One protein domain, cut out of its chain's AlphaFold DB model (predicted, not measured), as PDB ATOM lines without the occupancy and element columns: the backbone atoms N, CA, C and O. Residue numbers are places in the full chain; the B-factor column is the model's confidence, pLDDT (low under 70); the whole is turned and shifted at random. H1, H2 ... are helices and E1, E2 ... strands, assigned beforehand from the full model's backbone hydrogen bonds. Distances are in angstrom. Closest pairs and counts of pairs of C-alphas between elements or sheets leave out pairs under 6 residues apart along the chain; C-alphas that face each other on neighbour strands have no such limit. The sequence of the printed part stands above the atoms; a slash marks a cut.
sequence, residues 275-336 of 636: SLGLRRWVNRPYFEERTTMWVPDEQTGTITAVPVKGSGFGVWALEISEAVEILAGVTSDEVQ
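Overview. This is residues 275 to 336 of the 636 residues of an uncharacterized protein of Hericium alpestre (UniProt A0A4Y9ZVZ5). A hairpin of two antiparallel strands, E1 and E2, makes one end of a rod. Residues 283 to 291 and 308 to 315 join it to a loose head of four short helices, where H1 and H3 touch. The printed part has 62 residues, mixed helices and strands in the order H1, E1, E2, H2, H3, H4. It is only just extended, close to loose, with a radius of gyration of the C-alphas of 16.2 A and spans of 49 by 21 by 17 A.

Along the chain. E1 is residues 292 to 296, 12.6 A long, and E2 residues 303 to 307, 13.0 A. H1, residues 276 to 282, 10.1 A, begins at C-alpha 276 (-2.230, -51.397, 11.241). H2 is residues 316 to 319, H3 residues 322 to 328, and H4 residues 332 to 336, ending at (13.289, -50.932, 24.839).

Arrangement. In the hairpin E1 and E2, at 147 degrees, N 293 and O 306 are 2.9 A apart, within hydrogen-bond range. H1 and H3 touch, closest at the C-alphas of Arg 279 and Ala 328, 4.6 A, at a steep tilt of 38 degrees, opposite ways. H2 and H4 touch no helix. Every O i to N i+4 pair is within range in H1, H3 and H4; H2 is too short for one.

Size, cuts and confidence. The C-alphas farthest apart, of Thr 300 and Ile 326, are 48.9 A apart. The printed part has no cut. Residues 312 to 318, 332 and 334 to 336 have pLDDT under 70.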
ATOM      1  N   SER A 275      -3.117 -54.964  14.264       88.62
ATOM      2  CA  SER A 275      -3.898 -53.881  13.665       88.62
ATOM      3  C   SER A 275      -3.007 -52.736  13.180       88.62
ATOM      4  O   SER A 275      -2.509 -51.939  13.979       88.62
ATOM      5  N   LEU A 276      -2.903 -52.555  11.857       87.81
ATOM      6  CA  LEU A 276      -2.230 -51.397  11.241       87.81
ATOM      7  C   LEU A 276      -2.728 -50.048  11.782       87.81
ATOM      8  O   LEU A 276      -1.976 -49.073  11.848       87.81
ATOM      9  N   GLY A 277      -4.012 -49.962  12.132       87.94
ATOM     10  CA  GLY A 277      -4.613 -48.734  12.633       87.94
ATOM     11  C   GLY A 277      -4.371 -48.495  14.125       87.94
ATOM     12  O   GLY A 277      -4.253 -47.324  14.500       87.94
ATOM     13  N   LEU A 278      -4.203 -49.550  14.940       88.62
ATOM     14  CA  LEU A 278      -3.673 -49.429  16.304       88.62
ATOM     15  C   LEU A 278      -2.169 -49.145  16.300       88.62
ATOM     16  O   LEU A 278      -1.745 -48.277  17.049       88.62
ATOM     17  N   ARG A 279      -1.365 -49.724  15.396       89.19
ATOM     18  CA  ARG A 279       0.057 -49.342  15.260       89.19
ATOM     19  C   ARG A 279       0.212 -47.854  14.906       89.19
ATOM     20  O   ARG A 279       1.023 -47.152  15.495       89.19
ATOM     21  N   ARG A 280      -0.664 -47.316  14.044       89.44
ATOM     22  CA  ARG A 280      -0.810 -45.859  13.777       89.44
ATOM     23  C   ARG A 280      -1.494 -45.049  14.896       89.44
ATOM     24  O   ARG A 280      -1.646 -43.832  14.767       89.44
ATOM     25  N   TRP A 281      -1.989 -45.703  15.940       88.06
ATOM     26  CA  TRP A 281      -2.571 -45.067  17.122       88.06
ATOM     27  C   TRP A 281      -1.532 -44.955  18.242       88.06
ATOM     28  O   TRP A 281      -1.369 -43.869  18.785       88.06
ATOM     29  N   VAL A 282      -0.791 -46.041  18.487       87.44
ATOM     30  CA  VAL A 282       0.341 -46.129  19.421       87.44
ATOM     31  C   VAL A 282       1.495 -45.227  18.975       87.44
ATOM     32  O   VAL A 282       1.968 -44.407  19.757       87.44
ATOM     33  N   ASN A 283       1.881 -45.282  17.695       86.81
ATOM     34  CA  ASN A 283       3.005 -44.511  17.140       86.81
ATOM     35  C   ASN A 283       2.635 -43.043  16.828       86.81
ATOM     36  O   ASN A 283       3.022 -42.505  15.787       86.81
ATOM     37  N   ARG A 284       1.824 -42.394  17.671       85.25
ATOM     38  CA  ARG A 284       1.471 -40.976  17.514       85.25
ATOM     39  C   ARG A 284       2.353 -40.067  18.364       85.25
ATOM     40  O   ARG A 284       2.766 -40.483  19.442       85.25
ATOM     41  N   PRO A 285       2.515 -38.795  17.950       83.12
ATOM     42  CA  PRO A 285       2.940 -37.736  18.856       83.12
ATOM     43  C   PRO A 285       2.069 -37.710  20.119       83.12
ATOM     44  O   PRO A 285       0.865 -38.013  20.064       83.12
ATOM     45  N   TYR A 286       2.660 -37.329  21.248       80.62
ATOM     46  CA  TYR A 286       1.979 -37.263  22.544       80.62
ATOM     47  C   TYR A 286       0.811 -36.252  22.518       80.62
ATOM     48  O   TYR A 286       0.653 -35.477  21.568       80.62
ATOM     49  N   PHE A 287      -0.073 -36.281  23.520       79.81
ATOM     50  CA  PHE A 287      -1.256 -35.404  23.543       79.81
ATOM     51  C   PHE A 287      -0.876 -33.913  23.466       79.81
ATOM     52  O   PHE A 287      -1.525 -33.127  22.772       79.81
ATOM     53  N   GLU A 288       0.213 -33.545  24.132       82.38
ATOM     54  CA  GLU A 288       0.779 -32.203  24.143       82.38
ATOM     55  C   GLU A 288       1.270 -31.811  22.744       82.38
ATOM     56  O   GLU A 288       0.867 -30.780  22.217       82.38
ATOM     57  N   GLU A 289       2.037 -32.678  22.081       82.88
ATOM     58  CA  GLU A 289       2.578 -32.435  20.734       82.88
ATOM     59  C   GLU A 289       1.484 -32.340  19.658       82.88
ATOM     60  O   GLU A 289       1.640 -31.640  18.657       82.88
ATOM     61  N   ARG A 290       0.349 -33.019  19.875       81.19
ATOM     62  CA  ARG A 290      -0.875 -32.887  19.067       81.19
ATOM     63  C   ARG A 290      -1.626 -31.569  19.306       81.19
ATOM     64  O   ARG A 290      -2.543 -31.259  18.543       81.19
ATOM     65  N   THR A 291      -1.280 -30.815  20.346       83.38
ATOM     66  CA  THR A 291      -1.989 -29.611  20.789       83.38
ATOM     67  C   THR A 291      -1.216 -28.344  20.418       83.38
ATOM     68  O   THR A 291      -0.007 -28.239  20.610       83.38
ATOM     69  N   THR A 292      -1.925 -27.329  19.924       92.50
ATOM     70  CA  THR A 292      -1.376 -25.984  19.686       92.50
ATOM     71  C   THR A 292      -2.077 -24.967  20.577       92.50
ATOM     72  O   THR A 292      -3.305 -24.857  20.525       92.50
ATOM     73  N   MET A 293      -1.317 -24.187  21.344       92.88
ATOM     74  CA  MET A 293      -1.845 -23.010  22.034       92.88
ATOM     75  C   MET A 293      -1.791 -21.791  21.115       92.88
ATOM     76  O   MET A 293      -0.797 -21.548  20.435       92.88
ATOM     77  N   TRP A 294      -2.870 -21.011  21.117       96.44
ATOM     78  CA  TRP A 294      -2.941 -19.731  20.422       96.44
ATOM     79  C   TRP A 294      -2.449 -18.637  21.368       96.44
ATOM     80  O   TRP A 294      -3.179 -18.209  22.261       96.44
ATOM     81  N   VAL A 295      -1.190 -18.237  21.201       96.94
ATOM     82  CA  VAL A 295      -0.485 -17.300  22.083       96.94
ATOM     83  C   VAL A 295      -0.337 -15.957  21.360       96.94
ATOM     84  O   VAL A 295       0.119 -15.943  20.212       96.94
ATOM     85  N   PRO A 296      -0.718 -14.822  21.974       96.81
ATOM     86  CA  PRO A 296      -0.369 -13.514  21.434       96.81
ATOM     87  C   PRO A 296       1.150 -13.331  21.514       96.81
ATOM     88  O   PRO A 296       1.726 -13.413  22.595       96.81
ATOM     89  N   ASP A 297       1.794 -13.091  20.377       96.75
ATOM     90  CA  ASP A 297       3.193 -12.679  20.341       96.75
ATOM     91  C   ASP A 297       3.332 -11.293  20.989       96.75
ATOM     92  O   ASP A 297       2.668 -10.335  20.588       96.75
ATOM     93  N   GLU A 298       4.207 -11.189  21.988       96.00
ATOM     94  CA  GLU A 298       4.448  -9.961  22.747       96.00
ATOM     95  C   GLU A 298       5.056  -8.839  21.889       96.00
ATOM     96  O   GLU A 298       4.903  -7.666  22.234       96.00
ATOM     97  N   GLN A 299       5.727  -9.169  20.776       95.88
ATOM     98  CA  GLN A 299       6.412  -8.182  19.932       95.88
ATOM     99  C   GLN A 299       5.510  -7.595  18.839       95.88
ATOM    100  O   GLN A 299       5.506  -6.381  18.635       95.88
ATOM    101  N   THR A 300       4.731  -8.425  18.138       96.81
ATOM    102  CA  THR A 300       3.822  -7.975  17.063       96.81
ATOM    103  C   THR A 300       2.368  -7.794  17.504       96.81
ATOM    104  O   THR A 300       1.579  -7.199  16.771       96.81
ATOM    105  N   GLY A 301       1.975  -8.333  18.662       95.88
ATOM    106  CA  GLY A 301       0.579  -8.405  19.099       95.88
ATOM    107  C   GLY A 301      -0.289  -9.376  18.284       95.88
ATOM    108  O   GLY A 301      -1.508  -9.402  18.463       95.88
ATOM    109  N   THR A 302       0.300 -10.158  17.370       96.38
ATOM    110  CA  THR A 302      -0.437 -11.120  16.535       96.38
ATOM    111  C   THR A 302      -0.647 -12.444  17.269       96.38
ATOM    112  O   THR A 302       0.195 -12.877  18.051       96.38
ATOM    113  N   ILE A 303      -1.784 -13.109  17.047       97.06
ATOM    114  CA  ILE A 303      -2.064 -14.402  17.686       97.06
ATOM    115  C   ILE A 303      -1.419 -15.511  16.850       97.06
ATOM    116  O   ILE A 303      -1.844 -15.770  15.723       97.06
ATOM    117  N   THR A 304      -0.412 -16.171  17.412       96.94
ATOM    118  CA  THR A 304       0.353 -17.244  16.763       96.94
ATOM    119  C   THR A 304      -0.041 -18.611  17.323       96.94
ATOM    120  O   THR A 304      -0.395 -18.735  18.495       96.94
ATOM    121  N   ALA A 305      -0.004 -19.655  16.491       96.12
ATOM    122  CA  ALA A 305      -0.229 -21.031  16.931       96.12
ATOM    123  C   ALA A 305       1.113 -21.682  17.293       96.12
ATOM    124  O   ALA A 305       1.916 -21.988  16.413       96.12
ATOM    125  N   VAL A 306       1.349 -21.902  18.585       93.75
ATOM    126  CA  VAL A 306       2.577 -22.507  19.117       93.75
ATOM    127  C   VAL A 306       2.285 -23.958  19.528       93.75
ATOM    128  O   VAL A 306       1.347 -24.178  20.300       93.75
ATOM    129  N   PRO A 307       3.039 -24.965  19.045       90.81
ATOM    130  CA  PRO A 307       2.867 -26.350  19.483       90.81
ATOM    131  C   PRO A 307       3.263 -26.498  20.956       90.81
ATOM    132  O   PRO A 307       4.289 -25.964  21.391       90.81
ATOM    133  N   VAL A 308       2.465 -27.231  21.734       88.38
ATOM    134  CA  VAL A 308       2.759 -27.463  23.150       88.38
ATOM    135  C   VAL A 308       3.854 -28.520  23.253       88.38
ATOM    136  O   VAL A 308       3.630 -29.702  23.014       88.38
ATOM    137  N   LYS A 309       5.068 -28.098  23.619       86.50
ATOM    138  CA  LYS A 309       6.149 -29.037  23.939       86.50
ATOM    139  C   LYS A 309       5.782 -29.791  25.215       86.50
ATOM    140  O   LYS A 309       5.736 -29.194  26.289       86.50
ATOM    141  N   GLY A 310       5.495 -31.084  25.076       73.62
ATOM    142  CA  GLY A 310       5.183 -31.956  26.203       73.62
ATOM    143  C   GLY A 310       6.367 -32.140  27.149       73.62
ATOM    144  O   GLY A 310       7.521 -31.920  26.788       73.62
ATOM    145  N   SER A 311       6.079 -32.584  28.370       73.75
ATOM    146  CA  SER A 311       7.099 -32.874  29.386       73.75
ATOM    147  C   SER A 311       7.845 -34.198  29.159       73.75
ATOM    148  O   SER A 311       8.752 -34.511  29.923       73.75
ATOM    149  N   GLY A 312       7.427 -35.008  28.179       67.75
ATOM    150  CA  GLY A 312       7.837 -36.411  28.019       67.75
ATOM    151  C   GLY A 312       7.139 -37.383  28.985       67.75
ATOM    152  O   GLY A 312       7.142 -38.585  28.751       67.75
ATOM    153  N   PHE A 313       6.475 -36.873  30.028       60.81
ATOM    154  CA  PHE A 313       5.720 -37.654  31.022       60.81
ATOM    155  C   PHE A 313       4.195 -37.589  30.793       60.81
ATOM    156  O   PHE A 313       3.404 -37.923  31.676       60.81
ATOM    157  N   GLY A 314       3.775 -37.111  29.618       57.88
ATOM    158  CA  GLY A 314       2.385 -36.841  29.262       57.88
ATOM    159  C   GLY A 314       1.587 -38.091  28.897       57.88
ATOM    160  O   GLY A 314       1.680 -38.576  27.774       57.88
ATOM    161  N   VAL A 315       0.773 -38.576  29.843       59.19
ATOM    162  CA  VAL A 315      -0.445 -39.406  29.655       59.19
ATOM    163  C   VAL A 315      -0.287 -40.755  28.916       59.19
ATOM    164  O   VAL A 315      -1.222 -41.541  28.911       59.19
ATOM    165  N   TRP A 316       0.863 -41.107  28.338       63.19
ATOM    166  CA  TRP A 316       0.995 -42.260  27.429       63.19
ATOM    167  C   TRP A 316       0.622 -43.604  28.079       63.19
ATOM    168  O   TRP A 316      -0.188 -44.342  27.527       63.19
ATOM    169  N   ALA A 317       1.080 -43.854  29.311       61.25
ATOM    170  CA  ALA A 317       0.701 -45.023  30.121       61.25
ATOM    171  C   ALA A 317      -0.744 -44.977  30.690       61.25
ATOM    172  O   ALA A 317      -1.140 -45.857  31.450       61.25
ATOM    173  N   LEU A 318      -1.516 -43.933  30.365       61.50
ATOM    174  CA  LEU A 318      -2.954 -43.808  30.634       61.50
ATOM    175  C   LEU A 318      -3.787 -43.851  29.339       61.50
ATOM    176  O   LEU A 318      -4.940 -44.274  29.387       61.50
ATOM    177  N   GLU A 319      -3.237 -43.427  28.192       70.94
ATOM    178  CA  GLU A 319      -3.868 -43.642  26.883       70.94
ATOM    179  C   GLU A 319      -3.746 -45.121  26.465       70.94
ATOM    180  O   GLU A 319      -4.736 -45.712  26.035       70.94
ATOM    181  N   ILE A 320      -2.567 -45.739  26.607       80.44
ATOM    182  CA  ILE A 320      -2.255 -47.051  26.022       80.44
ATOM    183  C   ILE A 320      -2.145 -48.132  27.102       80.44
ATOM    184  O   ILE A 320      -1.434 -47.971  28.090       80.44
ATOM    185  N   SER A 321      -2.840 -49.254  26.894       86.81
ATOM    186  CA  SER A 321      -2.690 -50.470  27.696       86.81
ATOM    187  C   SER A 321      -1.879 -51.529  26.949       86.81
ATOM    188  O   SER A 321      -1.924 -51.600  25.723       86.81
ATOM    189  N   GLU A 322      -1.208 -52.409  27.691       87.06
ATOM    190  CA  GLU A 322      -0.435 -53.556  27.178       87.06
ATOM    191  C   GLU A 322      -1.219 -54.391  26.143       87.06
ATOM    192  O   GLU A 322      -0.704 -54.764  25.091       87.06
ATOM    193  N   ALA A 323      -2.522 -54.600  26.365       86.00
ATOM    194  CA  ALA A 323      -3.395 -55.290  25.412       86.00
ATOM    195  C   ALA A 323      -3.536 -54.557  24.058       86.00
ATOM    196  O   ALA A 323      -3.722 -55.201  23.027       86.00
ATOM    197  N   VAL A 324      -3.445 -53.222  24.037       87.12
ATOM    198  CA  VAL A 324      -3.426 -52.416  22.806       87.12
ATOM    199  C   VAL A 324      -2.058 -52.468  22.125       87.12
ATOM    200  O   VAL A 324      -2.022 -52.503  20.898       87.12
ATOM    201  N   GLU A 325      -0.957 -52.529  22.877       87.62
ATOM    202  CA  GLU A 325       0.395 -52.725  22.326       87.62
ATOM    203  C   GLU A 325       0.503 -54.086  21.621       87.62
ATOM    204  O   GLU A 325       0.869 -54.150  20.444       87.62
ATOM    205  N   ILE A 326       0.041 -55.155  22.283       86.25
ATOM    206  CA  ILE A 326      -0.055 -56.510  21.719       86.25
ATOM    207  C   ILE A 326      -0.924 -56.510  20.451       86.25
ATOM    208  O   ILE A 326      -0.483 -56.982  19.405       86.25
ATOM    209  N   LEU A 327      -2.126 -55.918  20.486       87.50
ATOM    210  CA  LEU A 327      -3.007 -55.813  19.308       87.50
ATOM    211  C   LEU A 327      -2.468 -54.883  18.202       87.50
ATOM    212  O   LEU A 327      -2.952 -54.940  17.070       87.50
ATOM    213  N   ALA A 328      -1.495 -54.020  18.499       88.25
ATOM    214  CA  ALA A 328      -0.773 -53.204  17.525       88.25
ATOM    215  C   ALA A 328       0.465 -53.915  16.944       88.25
ATOM    216  O   ALA A 328       1.039 -53.424  15.968       88.25
ATOM    217  N   GLY A 329       0.866 -55.058  17.511       86.25
ATOM    218  CA  GLY A 329       2.107 -55.755  17.174       86.25
ATOM    219  C   GLY A 329       3.369 -55.104  17.735       86.25
ATOM    220  O   GLY A 329       4.455 -55.393  17.241       86.25
ATOM    221  N   VAL A 330       3.232 -54.208  18.714       82.62
ATOM    222  CA  VAL A 330       4.347 -53.509  19.361       82.62
ATOM    223  C   VAL A 330       4.794 -54.356  20.548       82.62
ATOM    224  O   VAL A 330       4.204 -54.301  21.624       82.62
ATOM    225  N   THR A 331       5.807 -55.196  20.342       79.19
ATOM    226  CA  THR A 331       6.421 -55.971  21.428       79.19
ATOM    227  C   THR A 331       7.378 -55.090  22.227       79.19
ATOM    228  O   THR A 331       8.016 -54.188  21.685       79.19
ATOM    229  N   SER A 332       7.518 -55.355  23.529       69.94
ATOM    230  CA  SER A 332       8.305 -54.497  24.427       69.94
ATOM    231  C   SER A 332       9.786 -54.374  24.037       69.94
ATOM    232  O   SER A 332      10.413 -53.377  24.386       69.94
ATOM    233  N   ASP A 333      10.341 -55.323  23.276       72.12
ATOM    234  CA  ASP A 333      11.700 -55.236  22.720       72.12
ATOM    235  C   ASP A 333      11.841 -54.121  21.659       72.12
ATOM    236  O   ASP A 333      12.866 -53.437  21.634       72.12
ATOM    237  N   GLU A 334      10.802 -53.862  20.845       62.16
ATOM    238  CA  GLU A 334      10.750 -52.714  19.910       62.16
ATOM    239  C   GLU A 334      10.638 -51.375  20.676       62.16
ATOM    240  O   GLU A 334      11.017 -50.329  20.158       62.16
ATOM    241  N   VAL A 335      10.179 -51.401  21.935       60.88
ATOM    242  CA  VAL A 335      10.065 -50.216  22.810       60.88
ATOM    243  C   VAL A 335      11.326 -49.991  23.658       60.88
ATOM    244  O   VAL A 335      11.673 -48.846  23.940       60.88
ATOM    245  N   GLN A 336      12.041 -51.050  24.064       57.25
ATOM    246  CA  GLN A 336      13.289 -50.932  24.839       57.25
ATOM    247  C   GLN A 336      14.492 -50.516  23.988       57.25
ATOM    248  O   GLN A 336      15.399 -49.870  24.514       57.25
TER     249      GLN A 336